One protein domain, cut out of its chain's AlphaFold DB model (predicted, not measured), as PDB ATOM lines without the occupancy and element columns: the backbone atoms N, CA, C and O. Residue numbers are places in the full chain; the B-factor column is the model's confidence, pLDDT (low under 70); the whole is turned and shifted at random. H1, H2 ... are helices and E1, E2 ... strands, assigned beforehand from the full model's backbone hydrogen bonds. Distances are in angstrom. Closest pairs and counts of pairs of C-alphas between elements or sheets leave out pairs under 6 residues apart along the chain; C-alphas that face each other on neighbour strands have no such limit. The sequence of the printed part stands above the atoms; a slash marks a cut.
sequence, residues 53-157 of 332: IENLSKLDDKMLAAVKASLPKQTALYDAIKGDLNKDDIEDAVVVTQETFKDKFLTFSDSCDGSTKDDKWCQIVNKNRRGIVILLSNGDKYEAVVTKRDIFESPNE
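Overview. This is residues 53 to 157 of the 332 residues of an uncharacterized protein of Campylobacter concisus (UniProt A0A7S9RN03). A twisted sheet of four strands, E1, E2, E5 and E6, curls round helix H2 on one of its faces, with the short helix H1 over edge strand E1 on the same face. At one end of this body a narrow arm, the small hairpin of E3 and E4 with the loop of residues 108 to 123, makes the model long. The printed part has 105 residues, with elements in the order H1, H2, E1, E2, E3, E4, E5, E6, and its class is mixed, helices and strands. The larger sheet runs E1, E2, E5, E6 and is antiparallel throughout. The whole is a loose rod, with a radius of gyration of the C-alphas of 16.8 A and spans of 58 by 23 by 21 A.

Arrangement. In the larger sheet, E2, residues 92 to 99, and E5, residues 130 to 137, are inner antiparallel neighbours, with N 95 and O 133 within hydrogen-bond range at 2.9 A. E1, residues 75 to 83, is an edge strand and forms a hairpin with E2, with N 81 and O 94 at 2.9 A. E6, residues 142 to 152, is the other edge strand and forms a hairpin with E5, with N 134 and O 146 at 2.9 A. E1 bends by 59 degrees at residue 78, and E6 bends by 69 degrees at residue 149. H2, residues 61 to 70, is on this sheet, which curls round it, in two layers, a helix on one face of a sheet. Its closest C-alphas to E6 are those of Ala 66 and Tyr 142, 6.4 A apart, and to E5 those of Val 67 and Val 133, 6.7 A apart. H1, residues 54 to 58, is on the same face at a height over the sheet of 6.1 A; its closest C-alphas to E1 are those of Asn 55 and Ala 80, 5.2 A apart. H1 and H2 are apart. E3, residues 105 to 107, and E4, residues 124 to 126, form an antiparallel hairpin, with N 125 and O 106 at 2.8 A. E3 is apart from E2, and E4 is apart from E5. Every O i to N i+4 pair of H2 is within hydrogen-bond range; H1 has 0 of 1, but 2 of 2 O i to N i+3 pairs.

Along the chain. E2 is 22.8 A long, E5 23.2 A, and E1 and E6 23.4 A each. H2 is 14.3 A long and begins at C-alpha 61, (-42.296, -7.387, 13.093). H1 begins at C-alpha 54, (-34.910, -20.649, 8.649), and E6 ends at C-alpha 152, (-50.587, -24.433, -4.405).

Size, cuts and confidence. The two C-alphas farthest apart, those of Asp 88 and Ser 115, are 58.3 A apart. The printed part has no cut. The link from E3 to E4, 16 residues, is long. The mean pLDDT of the printed part is 84.8; residues 53 to 55, residue 72 and residues 113 to 121 are under 70.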
ATOM      1  N   ILE A  53     -37.552 -23.848   9.509       44.12
ATOM      2  CA  ILE A  53     -38.203 -22.685   8.919       44.12
ATOM      3  C   ILE A  53     -37.258 -21.469   9.047       44.12
ATOM      4  O   ILE A  53     -37.644 -20.406   9.540       44.12
ATOM      5  N   GLU A  54     -35.998 -21.639   8.614       45.94
ATOM      6  CA  GLU A  54     -34.910 -20.649   8.649       45.94
ATOM      7  C   GLU A  54     -35.364 -19.330   8.020       45.94
ATOM      8  O   GLU A  54     -35.066 -18.236   8.503       45.94
ATOM      9  N   ASN A  55     -36.153 -19.434   6.955       59.53
ATOM     10  CA  ASN A  55     -36.616 -18.321   6.147       59.53
ATOM     11  C   ASN A  55     -37.621 -17.393   6.847       59.53
ATOM     12  O   ASN A  55     -37.612 -16.197   6.564       59.53
ATOM     13  N   LEU A  56     -38.432 -17.858   7.809       74.69
ATOM     14  CA  LEU A  56     -39.332 -16.945   8.537       74.69
ATOM     15  C   LEU A  56     -38.582 -15.980   9.462       74.69
ATOM     16  O   LEU A  56     -39.116 -14.918   9.774       74.69
ATOM     17  N   SER A  57     -37.331 -16.283   9.835       78.56
ATOM     18  CA  SER A  57     -36.466 -15.338  10.560       78.56
ATOM     19  C   SER A  57     -36.127 -14.077   9.748       78.56
ATOM     20  O   SER A  57     -35.713 -13.069  10.319       78.56
ATOM     21  N   LYS A  58     -36.334 -14.110   8.421       80.00
ATOM     22  CA  LYS A  58     -36.132 -12.975   7.509       80.00
ATOM     23  C   LYS A  58     -37.248 -11.927   7.591       80.00
ATOM     24  O   LYS A  58     -37.064 -10.837   7.050       80.00
ATOM     25  N   LEU A  59     -38.385 -12.250   8.219       86.19
ATOM     26  CA  LEU A  59     -39.517 -11.338   8.380       86.19
ATOM     27  C   LEU A  59     -39.359 -10.487   9.644       86.19
ATOM     28  O   LEU A  59     -39.283 -11.019  10.751       86.19
ATOM     29  N   ASP A  60     -39.380  -9.164   9.485       89.25
ATOM     30  CA  ASP A  60     -39.446  -8.237  10.618       89.25
ATOM     31  C   ASP A  60     -40.868  -8.158  11.229       89.25
ATOM     32  O   ASP A  60     -41.850  -8.645  10.656       89.25
ATOM     33  N   ASP A  61     -41.005  -7.528  12.400       89.75
ATOM     34  CA  ASP A  61     -42.296  -7.387  13.093       89.75
ATOM     35  C   ASP A  61     -43.364  -6.644  12.264       89.75
ATOM     36  O   ASP A  61     -44.558  -6.946  12.388       89.75
ATOM     37  N   LYS A  62     -42.970  -5.689  11.405       90.81
ATOM     38  CA  LYS A  62     -43.894  -4.963  10.517       90.81
ATOM     39  C   LYS A  62     -44.361  -5.868   9.377       90.81
ATOM     40  O   LYS A  62     -45.562  -5.898   9.107       90.81
ATOM     41  N   MET A  63     -43.451  -6.614   8.743       91.12
ATOM     42  CA  MET A  63     -43.792  -7.626   7.735       91.12
ATOM     43  C   MET A  63     -44.759  -8.648   8.335       91.12
ATOM     44  O   MET A  63     -45.838  -8.884   7.797       91.12
ATOM     45  N   LEU A  64     -44.418  -9.202   9.501       89.62
ATOM     46  CA  LEU A  64     -45.223 -10.206  10.188       89.62
ATOM     47  C   LEU A  64     -46.617  -9.677  10.564       89.62
ATOM     48  O   LEU A  64     -47.599 -10.416  10.463       89.62
ATOM     49  N   ALA A  65     -46.725  -8.410  10.974       90.44
ATOM     50  CA  ALA A  65     -48.004  -7.750  11.217       90.44
ATOM     51  C   ALA A  65     -48.817  -7.557   9.924       90.44
ATOM     52  O   ALA A  65     -50.012  -7.856   9.921       90.44
ATOM     53  N   ALA A  66     -48.185  -7.122   8.828       91.94
ATOM     54  CA  ALA A  66     -48.831  -6.946   7.528       91.94
ATOM     55  C   ALA A  66     -49.349  -8.278   6.959       91.94
ATOM     56  O   ALA A  66     -50.522  -8.371   6.603       91.94
ATOM     57  N   VAL A  67     -48.536  -9.344   6.984       90.19
ATOM     58  CA  VAL A  67     -48.977 -10.697   6.602       90.19
ATOM     59  C   VAL A  67     -50.173 -11.131   7.453       90.19
ATOM     60  O   VAL A  67     -51.208 -11.508   6.912       90.19
ATOM     61  N   LYS A  68     -50.085 -11.039   8.790       88.12
ATOM     62  CA  LYS A  68     -51.179 -11.445   9.694       88.12
ATOM     63  C   LYS A  68     -52.468 -10.639   9.499       88.12
ATOM     64  O   LYS A  68     -53.541 -11.187   9.732       88.12
ATOM     65  N   ALA A  69     -52.375  -9.372   9.095       90.81
ATOM     66  CA  ALA A  69     -53.533  -8.535   8.784       90.81
ATOM     67  C   ALA A  69     -54.209  -8.927   7.456       90.81
ATOM     68  O   ALA A  69     -55.427  -8.800   7.339       90.81
ATOM     69  N   SER A  70     -53.435  -9.429   6.490       87.56
ATOM     70  CA  SER A  70     -53.931  -9.873   5.181       87.56
ATOM     71  C   SER A  70     -54.384 -11.334   5.153       87.56
ATOM     72  O   SER A  70     -55.173 -11.719   4.289       87.56
ATOM     73  N   LEU A  71     -53.906 -12.171   6.079       82.12
ATOM     74  CA  LEU A  71     -54.181 -13.604   6.047       82.12
ATOM     75  C   LEU A  71     -55.623 -13.983   6.428       82.12
ATOM     76  O   LEU A  71     -56.193 -13.460   7.392       82.12
ATOM     77  N   PRO A  72     -56.196 -14.999   5.756       69.75
ATOM     78  CA  PRO A  72     -57.405 -15.659   6.221       69.75
ATOM     79  C   PRO A  72     -57.235 -16.293   7.610       69.75
ATOM     80  O   PRO A  72     -56.155 -16.726   8.008       69.75
ATOM     81  N   LYS A  73     -58.345 -16.457   8.340       73.94
ATOM     82  CA  LYS A  73     -58.359 -17.291   9.553       73.94
ATOM     83  C   LYS A  73     -58.026 -18.750   9.198       73.94
ATOM     84  O   LYS A  73     -58.518 -19.257   8.187       73.94
ATOM     85  N   GLN A  74     -57.314 -19.430  10.104       82.25
ATOM     86  CA  GLN A  74     -56.855 -20.828   9.980       82.25
ATOM     87  C   GLN A  74     -55.780 -21.024   8.899       82.25
ATOM     88  O   GLN A  74     -55.939 -21.840   7.989       82.25
ATOM     89  N   THR A  75     -54.697 -20.255   9.019       84.88
ATOM     90  CA  THR A  75     -53.523 -20.302   8.145       84.88
ATOM     91  C   THR A  75     -52.257 -20.099   8.984       84.88
ATOM     92  O   THR A  75     -52.243 -19.267   9.892       84.88
ATOM     93  N   ALA A  76     -51.212 -20.869   8.688       87.12
ATOM     94  CA  ALA A  76     -49.869 -20.751   9.242       87.12
ATOM     95  C   ALA A  76     -48.896 -20.252   8.166       87.12
ATOM     96  O   ALA A  76     -49.136 -20.418   6.968       87.12
ATOM     97  N   LEU A  77     -47.790 -19.645   8.594       89.38
ATOM     98  CA  LEU A  77     -46.689 -19.312   7.693       89.38
ATOM     99  C   LEU A  77     -45.878 -20.581   7.405       89.38
ATOM    100  O   LEU A  77     -45.716 -21.406   8.302       89.38
ATOM    101  N   TYR A  78     -45.413 -20.735   6.168       87.06
ATOM    102  CA  TYR A  78     -44.715 -21.934   5.697       87.06
ATOM    103  C   TYR A  78     -43.286 -21.611   5.250       87.06
ATOM    104  O   TYR A  78     -42.353 -22.267   5.690       87.06
ATOM    105  N   ASP A  79     -43.115 -20.568   4.434       89.38
ATOM    106  CA  ASP A  79     -41.811 -20.104   3.949       89.38
ATOM    107  C   ASP A  79     -41.854 -18.588   3.672       89.38
ATOM    108  O   ASP A  79     -42.939 -18.019   3.512       89.38
ATOM    109  N   ALA A  80     -40.701 -17.921   3.622       90.94
ATOM    110  CA  ALA A  80     -40.597 -16.505   3.276       90.94
ATOM    111  C   ALA A  80     -39.296 -16.153   2.544       90.94
ATOM    112  O   ALA A  80     -38.185 -16.424   3.002       90.94
ATOM    113  N   ILE A  81     -39.439 -15.433   1.439       92.19
ATOM    114  CA  ILE A  81     -38.324 -14.895   0.665       92.19
ATOM    115  C   ILE A  81     -38.454 -13.378   0.546       92.19
ATOM    116  O   ILE A  81     -39.548 -12.819   0.642       92.19
ATOM    117  N   LYS A  82     -37.315 -12.720   0.340       92.88
ATOM    118  CA  LYS A  82     -37.223 -11.279   0.122       92.88
ATOM    119  C   LYS A  82     -36.474 -10.991  -1.167       92.88
ATOM    120  O   LYS A  82     -35.646 -11.797  -1.594       92.88
ATOM    121  N   GLY A  83     -36.765  -9.842  -1.750       93.25
ATOM    122  CA  GLY A  83     -36.125  -9.343  -2.957       93.25
ATOM    123  C   GLY A  83     -36.947  -8.210  -3.547       93.25
ATOM    124  O   GLY A  83     -38.143  -8.135  -3.305       93.25
ATOM    125  N   ASP A  84     -36.304  -7.335  -4.304       95.69
ATOM    126  CA  ASP A  84     -36.959  -6.219  -4.983       95.69
ATOM    127  C   ASP A  84     -37.782  -6.732  -6.188       95.69
ATOM    128  O   ASP A  84     -37.215  -7.261  -7.155       95.69
ATOM    129  N   LEU A  85     -39.115  -6.609  -6.121       96.12
ATOM    130  CA  LEU A  85     -40.060  -6.999  -7.178       96.12
ATOM    131  C   LEU A  85     -40.516  -5.812  -8.036       96.12
ATOM    132  O   LEU A  85     -40.977  -6.024  -9.162       96.12
ATOM    133  N   ASN A  86     -40.419  -4.585  -7.524       95.38
ATOM    134  CA  ASN A  86     -40.973  -3.382  -8.152       95.38
ATOM    135  C   ASN A  86     -39.909  -2.492  -8.851       95.38
ATOM    136  O   ASN A  86     -40.274  -1.636  -9.661       95.38
ATOM    137  N   LYS A  87     -38.621  -2.776  -8.619       95.44
ATOM    138  CA  LYS A  87     -37.405  -2.082  -9.078       95.44
ATOM    139  C   LYS A  87     -37.189  -0.701  -8.446       95.44
ATOM    140  O   LYS A  87     -36.771   0.226  -9.146       95.44
ATOM    141  N   ASP A  88     -37.480  -0.560  -7.153       95.19
ATOM    142  CA  ASP A  88     -37.251   0.657  -6.357       95.19
ATOM    143  C   ASP A  88     -36.036   0.590  -5.404       95.19
ATOM    144  O   ASP A  88     -35.816   1.531  -4.637       95.19
ATOM    145  N   ASP A  89     -35.225  -0.474  -5.497       94.44
ATOM    146  CA  ASP A  89     -34.078  -0.791  -4.631       94.44
ATOM    147  C   ASP A  89     -34.448  -1.097  -3.153       94.44
ATOM    148  O   ASP A  89     -33.567  -1.138  -2.282       94.44
ATOM    149  N   ILE A  90     -35.726  -1.358  -2.840       93.75
ATOM    150  CA  ILE A  90     -36.207  -1.773  -1.511       93.75
ATOM    151  C   ILE A  90     -36.584  -3.267  -1.526       93.75
ATOM    152  O   ILE A  90     -37.128  -3.797  -2.488       93.75
ATOM    153  N   GLU A  91     -36.287  -3.994  -0.442       92.69
ATOM    154  CA  GLU A  91     -36.714  -5.395  -0.323       92.69
ATOM    155  C   GLU A  91     -38.230  -5.511  -0.092       92.69
ATOM    156  O   GLU A  91     -38.747  -5.127   0.965       92.69
ATOM    157  N   ASP A  92     -38.914  -6.145  -1.043       95.25
ATOM    158  CA  ASP A  92     -40.261  -6.686  -0.878       95.25
ATOM    159  C   ASP A  92     -40.216  -8.060  -0.183       95.25
ATOM    160  O   ASP A  92     -39.152  -8.674  -0.029       95.25
ATOM    161  N   ALA A  93     -41.379  -8.568   0.237       94.62
ATOM    162  CA  ALA A  93     -41.493  -9.873   0.891       94.62
ATOM    163  C   ALA A  93     -42.586 -10.748   0.263       94.62
ATOM    164  O   ALA A  93     -43.736 -10.334   0.102       94.62
ATOM    165  N   VAL A  94     -42.242 -12.002  -0.020       95.44
ATOM    166  CA  VAL A  94     -43.167 -13.036  -0.491       95.44
ATOM    167  C   VAL A  94     -43.216 -14.145   0.542       95.44
ATOM    168  O   VAL A  94     -42.193 -14.732   0.887       95.44
ATOM    169  N   VAL A  95     -44.414 -14.437   1.042       94.25
ATOM    170  CA  VAL A  95     -44.627 -15.384   2.139       94.25
ATOM    171  C   VAL A  95     -45.559 -16.495   1.685       94.25
ATOM    172  O   VAL A  95     -46.742 -16.270   1.419       94.25
ATOM    173  N   VAL A  96     -45.018 -17.709   1.614       93.44
ATOM    174  CA  VAL A  96     -45.790 -18.931   1.395       93.44
ATOM    175  C   VAL A  96     -46.478 -19.291   2.703       93.44
ATOM    176  O   VAL A  96     -45.896 -19.218   3.789       93.44
ATOM    177  N   THR A  97     -47.732 -19.702   2.611       92.19
ATOM    178  CA  THR A  97     -48.536 -20.097   3.768       92.19
ATOM    179  C   THR A  97     -49.159 -21.463   3.564       92.19
ATOM    180  O   THR A  97     -49.245 -21.942   2.438       92.19
ATOM    181  N   GLN A  98     -49.602 -22.100   4.642       90.69
ATOM    182  CA  GLN A  98     -50.368 -23.342   4.584       90.69
ATOM    183  C   GLN A  98     -51.613 -23.211   5.455       90.69
ATOM    184  O   GLN A  98     -51.551 -22.675   6.564       90.69
ATOM    185  N   GLU A  99     -52.762 -23.680   4.976       89.81
ATOM    186  CA  GLU A  99     -53.969 -23.670   5.803       89.81
ATOM    187  C   GLU A  99     -53.842 -24.650   6.984       89.81
ATOM    188  O   GLU A  99     -52.981 -25.537   7.017       89.81
ATOM    189  N   THR A 100     -54.702 -24.479   7.986       88.12
ATOM    190  CA  THR A 100     -54.693 -25.294   9.208       88.12
ATOM    191  C   THR A 100     -56.096 -25.783   9.579       88.12
ATOM    192  O   THR A 100     -56.453 -25.810  10.762       88.12
ATOM    193  N   PHE A 101     -56.927 -26.133   8.592       86.38
ATOM    194  CA  PHE A 101     -58.229 -26.743   8.857       86.38
ATOM    195  C   PHE A 101     -58.052 -28.144   9.451       86.38
ATOM    196  O   PHE A 101     -57.254 -28.945   8.960       86.38
ATOM    197  N   LYS A 102     -58.787 -28.437  10.531       85.81
ATOM    198  CA  LYS A 102     -58.596 -29.652  11.344       85.81
ATOM    199  C   LYS A 102     -58.946 -30.946  10.607       85.81
ATOM    200  O   LYS A 102     -58.300 -31.958  10.842       85.81
ATOM    201  N   ASP A 103     -59.929 -30.909   9.712       86.44
ATOM    202  CA  ASP A 103     -60.365 -32.034   8.869       86.44
ATOM    203  C   ASP A 103     -59.366 -32.398   7.755       86.44
ATOM    204  O   ASP A 103     -59.536 -33.407   7.077       86.44
ATOM    205  N   LYS A 104     -58.313 -31.590   7.577       84.88
ATOM    206  CA  LYS A 104     -57.223 -31.808   6.617       84.88
ATOM    207  C   LYS A 104     -55.908 -32.241   7.277       84.88
ATOM    208  O   LYS A 104     -54.891 -32.346   6.600       84.88
ATOM    209  N   PHE A 105     -55.928 -32.534   8.579       83.94
ATOM    210  CA  PHE A 105     -54.875 -33.305   9.238       83.94
ATOM    211  C   PHE A 105     -55.263 -34.782   9.167       83.94
ATOM    212  O   PHE A 105     -56.144 -35.236   9.896       83.94
ATOM    213  N   LEU A 106     -54.644 -35.508   8.239       82.00
ATOM    214  CA  LEU A 106     -55.010 -36.874   7.847       82.00
ATOM    215  C   LEU A 106     -53.765 -37.764   7.846       82.00
ATOM    216  O   LEU A 106     -52.647 -37.252   7.847       82.00
ATOM    217  N   THR A 107     -53.932 -39.087   7.831       76.00
ATOM    218  CA  THR A 107     -52.803 -40.007   7.622       76.00
ATOM    219  C   THR A 107     -52.151 -39.753   6.264       76.00
ATOM    220  O   THR A 107     -52.834 -39.365   5.311       76.00
ATOM    221  N   PHE A 108     -50.831 -39.943   6.160       72.69
ATOM    222  CA  PHE A 108     -50.128 -39.759   4.886       72.69
ATOM    223  C   PHE A 108     -50.682 -40.710   3.812       72.69
ATOM    224  O   PHE A 108     -51.110 -40.243   2.757       72.69
ATOM    225  N   SER A 109     -50.766 -42.011   4.103       75.38
ATOM    226  CA  SER A 109     -51.484 -42.982   3.272       75.38
ATOM    227  C   SER A 109     -52.933 -43.167   3.729       75.38
ATOM    228  O   SER A 109     -53.232 -43.191   4.928       75.38
ATOM    229  N   ASP A 110     -53.828 -43.379   2.767       72.00
ATOM    230  CA  ASP A 110     -55.225 -43.756   3.002       72.00
ATOM    231  C   ASP A 110     -55.368 -45.262   3.326       72.00
ATOM    232  O   ASP A 110     -56.416 -45.710   3.787       72.00
ATOM    233  N   SER A 111     -54.307 -46.059   3.129       72.06
ATOM    234  CA  SER A 111     -54.270 -47.507   3.407       72.06
ATOM    235  C   SER A 111     -53.981 -47.866   4.873       72.06
ATOM    236  O   SER A 111     -53.695 -49.024   5.173       72.06
ATOM    237  N   CYS A 112     -53.966 -46.879   5.768       70.50
ATOM    238  CA  CYS A 112     -53.534 -47.037   7.152       70.50
ATOM    239  C   CYS A 112     -54.638 -47.561   8.069       70.50
ATOM    240  O   CYS A 112     -55.786 -47.119   8.011       70.50
ATOM    241  N   ASP A 113     -54.270 -48.470   8.970       68.81
ATOM    242  CA  ASP A 113     -55.192 -49.111   9.902       68.81
ATOM    243  C   ASP A 113     -54.675 -49.090  11.352       68.81
ATOM    244  O   ASP A 113     -53.623 -48.540  11.682       68.81
ATOM    245  N   GLY A 114     -55.440 -49.691  12.266       60.59
ATOM    246  CA  GLY A 114     -55.083 -49.733  13.684       60.59
ATOM    247  C   GLY A 114     -53.808 -50.522  14.016       60.59
ATOM    248  O   GLY A 114     -53.318 -50.373  15.137       60.59
ATOM    249  N   SER A 115     -53.289 -51.335  13.089       64.12
ATOM    250  CA  SER A 115     -52.107 -52.191  13.268       64.12
ATOM    251  C   SER A 115     -50.800 -51.556  12.778       64.12
ATOM    252  O   SER A 115     -49.723 -52.027  13.131       64.12
ATOM    253  N   THR A 116     -50.890 -50.460  12.021       60.53
ATOM    254  CA  THR A 116     -49.773 -49.814  11.305       60.53
ATOM    255  C   THR A 116     -49.372 -48.449  11.888       60.53
ATOM    256  O   THR A 116     -48.677 -47.671  11.249       60.53
ATOM    257  N   LYS A 117     -49.769 -48.145  13.133       57.72
ATOM    258  CA  LYS A 117     -49.598 -46.816  13.764       57.72
ATOM    259  C   LYS A 117     -48.160 -46.306  13.894       57.72
ATOM    260  O   LYS A 117     -47.972 -45.093  13.915       57.72
ATOM    261  N   ASP A 118     -47.186 -47.206  13.995       63.22
ATOM    262  CA  ASP A 118     -45.765 -46.851  14.098       63.22
ATOM    263  C   ASP A 118     -45.090 -46.724  12.715       63.22
ATOM    264  O   ASP A 118     -43.910 -46.383  12.625       63.22
ATOM    265  N   ASP A 119     -45.824 -46.970  11.621       69.25
ATOM    266  CA  ASP A 119     -45.347 -46.714  10.264       69.25
ATOM    267  C   ASP A 119     -45.340 -45.202   9.979       69.25
ATOM    268  O   ASP A 119     -46.323 -44.490  10.207       69.25
ATOM    269  N   LYS A 120     -44.239 -44.710   9.402       67.62
ATOM    270  CA  LYS A 120     -44.115 -43.332   8.912       67.62
ATOM    271  C   LYS A 120     -45.220 -42.964   7.914       67.62
ATOM    272  O   LYS A 120     -45.671 -41.823   7.910       67.62
ATOM    273  N   TRP A 121     -45.703 -43.926   7.125       66.25
ATOM    274  CA  TRP A 121     -46.794 -43.720   6.167       66.25
ATOM    275  C   TRP A 121     -48.170 -43.544   6.833       66.25
ATOM    276  O   TRP A 121     -49.115 -43.114   6.173       66.25
ATOM    277  N   CYS A 122     -48.285 -43.820   8.136       73.94
ATOM    278  CA  CYS A 122     -49.517 -43.704   8.917       73.94
ATOM    279  C   CYS A 122     -49.487 -42.585   9.965       73.94
ATOM    280  O   CYS A 122     -50.415 -42.453  10.767       73.94
ATOM    281  N   GLN A 123     -48.469 -41.726   9.917       75.88
ATOM    282  CA  GLN A 123     -48.434 -40.489  10.692       75.88
ATOM    283  C   GLN A 123     -49.483 -39.492  10.183       75.88
ATOM    284  O   GLN A 123     -49.777 -39.426   8.986       75.88
ATOM    285  N   ILE A 124     -50.044 -38.702  11.103       79.19
ATOM    286  CA  ILE A 124     -50.965 -37.612  10.769       79.19
ATOM    287  C   ILE A 124     -50.143 -36.424  10.267       79.19
ATOM    288  O   ILE A 124     -49.347 -35.853  11.009       79.19
ATOM    289  N   VAL A 125     -50.383 -36.033   9.021       82.94
ATOM    290  CA  VAL A 125     -49.682 -34.957   8.315       82.94
ATOM    291  C   VAL A 125     -50.651 -33.847   7.914       82.94
ATOM    292  O   VAL A 125     -51.862 -34.053   7.794       82.94
ATOM    293  N   ASN A 126     -50.122 -32.642   7.703       85.00
ATOM    294  CA  ASN A 126     -50.928 -31.520   7.242       85.00
ATOM    295  C   ASN A 126     -51.168 -31.622   5.723       85.00
ATOM    296  O   ASN A 126     -50.306 -31.194   4.951       85.00
ATOM    297  N   LYS A 127     -52.330 -32.151   5.306       85.56
ATOM    298  CA  LYS A 127     -52.794 -32.204   3.902       85.56
ATOM    299  C   LYS A 127     -53.555 -30.935   3.461       85.56
ATOM    300  O   LYS A 127     -54.167 -30.921   2.396       85.56
ATOM    301  N   ASN A 128     -53.545 -29.855   4.252       87.69
ATOM    302  CA  ASN A 128     -54.064 -28.553   3.810       87.69
ATOM    303  C   ASN A 128     -53.248 -28.003   2.627       87.69
ATOM    304  O   ASN A 128     -52.030 -28.225   2.560       87.69
ATOM    305  N   ARG A 129     -53.900 -27.238   1.742       90.81
ATOM    306  CA  ARG A 129     -53.253 -26.587   0.593       90.81
ATOM    307  C   ARG A 129     -52.408 -25.388   1.029       90.81
ATOM    308  O   ARG A 129     -52.464 -24.949   2.184       90.81
ATOM    309  N   ARG A 130     -51.573 -24.899   0.111       92.38
ATOM    310  CA  ARG A 130     -50.668 -23.767   0.336       92.38
ATOM    311  C   ARG A 130     -51.134 -22.512  -0.408       92.38
ATOM    312  O   ARG A 130     -51.753 -22.575  -1.471       92.38
ATOM    313  N   GLY A 131     -50.821 -21.368   0.183       93.69
ATOM    314  CA  GLY A 131     -51.163 -20.029  -0.279       93.69
ATOM    315  C   GLY A 131     -49.936 -19.130  -0.390       93.69
ATOM    316  O   GLY A 131     -48.820 -19.535  -0.065       93.69
ATOM    317  N   ILE A 132     -50.152 -17.883  -0.800       95.19
ATOM    318  CA  ILE A 132     -49.117 -16.856  -0.945       95.19
ATOM    319  C   ILE A 132     -49.654 -15.485  -0.524       95.19
ATOM    320  O   ILE A 132     -50.798 -15.135  -0.826       95.19
ATOM    321  N   VAL A 133     -48.815 -14.708   0.154       95.62
ATOM    322  CA  VAL A 133     -48.993 -13.270   0.386       95.62
ATOM    323  C   VAL A 133     -47.785 -12.557  -0.204       95.62
ATOM    324  O   VAL A 133     -46.653 -12.916   0.114       95.62
ATOM    325  N   ILE A 134     -48.023 -11.555  -1.048       96.50
ATOM    326  CA  ILE A 134     -46.978 -10.680  -1.589       96.50
ATOM    327  C   ILE A 134     -47.152  -9.302  -0.965       96.50
ATOM    328  O   ILE A 134     -48.221  -8.695  -1.082       96.50
ATOM    329  N   LEU A 135     -46.106  -8.835  -0.293       95.81
ATOM    330  CA  LEU A 135     -46.010  -7.526   0.331       95.81
ATOM    331  C   LEU A 135     -45.036  -6.657  -0.461       95.81
ATOM    332  O   LEU A 135     -43.855  -6.996  -0.509       95.81
ATOM    333  N   LEU A 136     -45.504  -5.533  -1.005       96.00
ATOM    334  CA  LEU A 136     -44.604  -4.492  -1.502       96.00
ATOM    335  C   LEU A 136     -44.225  -3.531  -0.376       96.00
ATOM    336  O   LEU A 136     -45.066  -3.186   0.462       96.00
ATOM    337  N   SER A 137     -42.972  -3.098  -0.363       94.19
ATOM    338  CA  SER A 137     -42.426  -2.134   0.585       94.19
ATOM    339  C   SER A 137     -42.519  -0.699   0.059       94.19
ATOM    340  O   SER A 137     -42.728  -0.440  -1.122       94.19
ATOM    341  N   ASN A 138     -42.360   0.264   0.963       91.12
ATOM    342  CA  ASN A 138     -41.952   1.634   0.636       91.12
ATOM    343  C   ASN A 138     -40.884   2.151   1.617       91.12
ATOM    344  O   ASN A 138     -40.809   3.346   1.909       91.12
ATOM    345  N   GLY A 139     -40.117   1.228   2.204       86.00
ATOM    346  CA  GLY A 139     -39.099   1.478   3.229       86.00
ATOM    347  C   GLY A 139     -39.669   1.613   4.646       86.00
ATOM    348  O   GLY A 139     -39.097   1.086   5.600       86.00
ATOM    349  N   ASP A 140     -40.831   2.254   4.801       85.50
ATOM    350  CA  ASP A 140     -41.473   2.450   6.109       85.50
ATOM    351  C   ASP A 140     -42.586   1.440   6.415       85.50
ATOM    352  O   ASP A 140     -42.809   1.101   7.589       85.50
ATOM    353  N   LYS A 141     -43.314   0.991   5.388       91.44
ATOM    354  CA  LYS A 141     -44.533   0.177   5.482       91.44
ATOM    355  C   LYS A 141     -44.551  -0.904   4.405       91.44
ATOM    356  O   LYS A 141     -43.919  -0.754   3.367       91.44
ATOM    357  N   TYR A 142     -45.375  -1.922   4.642       94.00
ATOM    358  CA  TYR A 142     -45.671  -2.984   3.688       94.00
ATOM    359  C   TYR A 142     -47.158  -2.959   3.299       94.00
ATOM    360  O   TYR A 142     -48.021  -2.883   4.179       94.00
ATOM    361  N   GLU A 143     -47.461  -3.030   2.001       93.81
ATOM    362  CA  GLU A 143     -48.811  -3.170   1.434       93.81
ATOM    363  C   GLU A 143     -48.957  -4.568   0.821       93.81
ATOM    364  O   GLU A 143     -48.165  -4.963  -0.033       93.81
ATOM    365  N   ALA A 144     -49.972  -5.329   1.237       94.56
ATOM    366  CA  ALA A 144     -50.271  -6.611   0.607       94.56
ATOM    367  C   ALA A 144     -50.976  -6.392  -0.734       94.56
ATOM    368  O   ALA A 144     -52.131  -5.967  -0.761       94.56
ATOM    369  N   VAL A 145     -50.281  -6.698  -1.828       95.25
ATOM    370  CA  VAL A 145     -50.790  -6.509  -3.196       95.25
ATOM    371  C   VAL A 145     -51.478  -7.758  -3.743       95.25
ATOM    372  O   VAL A 145     -52.487  -7.657  -4.432       95.25
ATOM    373  N   VAL A 146     -51.002  -8.945  -3.358       95.38
ATOM    374  CA  VAL A 146     -51.630 -10.230  -3.696       95.38
ATOM    375  C   VAL A 146     -51.768 -11.071  -2.433       95.38
ATOM    376  O   VAL A 146     -50.859 -11.153  -1.608       95.38
ATOM    377  N   THR A 147     -52.919 -11.718  -2.266       94.94
ATOM    378  CA  THR A 147     -53.148 -12.727  -1.225       94.94
ATOM    379  C   THR A 147     -54.025 -13.837  -1.789       94.94
ATOM    380  O   THR A 147     -55.167 -13.600  -2.182       94.94
ATOM    381  N   LYS A 148     -53.495 -15.062  -1.823       93.44
ATOM    382  CA  LYS A 148     -54.192 -16.265  -2.298       93.44
ATOM    383  C   LYS A 148     -54.069 -17.354  -1.243       93.44
ATOM    384  O   LYS A 148     -52.984 -17.599  -0.730       93.44
ATOM    385  N   ARG A 149     -55.189 -17.993  -0.907       89.94
ATOM    386  CA  ARG A 149     -55.287 -18.939   0.215       89.94
ATOM    387  C   ARG A 149     -54.831 -20.354  -0.156       89.94
ATOM    388  O   ARG A 149     -54.195 -21.018   0.652       89.94
ATOM    389  N   ASP A 150     -55.163 -20.777  -1.368       89.00
ATOM    390  CA  ASP A 150     -55.167 -22.166  -1.825       89.00
ATOM    391  C   ASP A 150     -54.681 -22.287  -3.282       89.00
ATOM    392  O   ASP A 150     -55.255 -23.008  -4.093       89.00
ATOM    393  N   ILE A 151     -53.626 -21.559  -3.652       91.19
ATOM    394  CA  ILE A 151     -53.102 -21.553  -5.029       91.19
ATOM    395  C   ILE A 151     -52.166 -22.738  -5.333       91.19
ATOM    396  O   ILE A 151     -52.041 -23.116  -6.499       91.19
ATOM    397  N   PHE A 152     -51.579 -23.357  -4.301       90.81
ATOM    398  CA  PHE A 152     -50.587 -24.433  -4.405       90.81
ATOM    399  C   PHE A 152     -51.016 -25.718  -3.673       90.81
ATOM    400  O   PHE A 152     -51.804 -25.706  -2.723       90.81
ATOM    401  N   GLU A 153     -50.437 -26.836  -4.090       86.81
ATOM    402  CA  GLU A 153     -50.626 -28.196  -3.568       86.81
ATOM    403  C   GLU A 153     -50.103 -28.310  -2.134       86.81
ATOM    404  O   GLU A 153     -49.189 -27.582  -1.717       86.81
ATOM    405  N   SER A 154     -50.647 -29.258  -1.375       86.31
ATOM    406  CA  SER A 154     -50.049 -29.637  -0.097       86.31
ATOM    407  C   SER A 154     -48.718 -30.375  -0.319       86.31
ATOM    408  O   SER A 154     -48.655 -31.229  -1.201       86.31
ATOM    409  N   PRO A 155     -47.667 -30.154   0.498       81.69
ATOM    410  CA  PRO A 155     -46.463 -30.995   0.451       81.69
ATOM    411  C   PRO A 155     -46.738 -32.456   0.866       81.69
ATOM    412  O   PRO A 155     -45.878 -33.310   0.696       81.69
ATOM    413  N   ASN A 156     -47.928 -32.741   1.411       81.31
ATOM    414  CA  ASN A 156     -48.389 -34.076   1.800       81.31
ATOM    415  C   ASN A 156     -49.604 -34.550   0.971       81.31
ATOM    416  O   ASN A 156     -50.358 -35.415   1.422       81.31
ATOM    417  N   GLU A 157     -49.863 -33.937  -0.190       76.44
ATOM    418  CA  GLU A 157     -50.898 -34.407  -1.122       76.44
ATOM    419  C   GLU A 157     -50.449 -35.718  -1.793       76.44
ATOM    420  O   GLU A 157     -49.258 -36.027  -1.837       76.44
TER     421      GLU A 157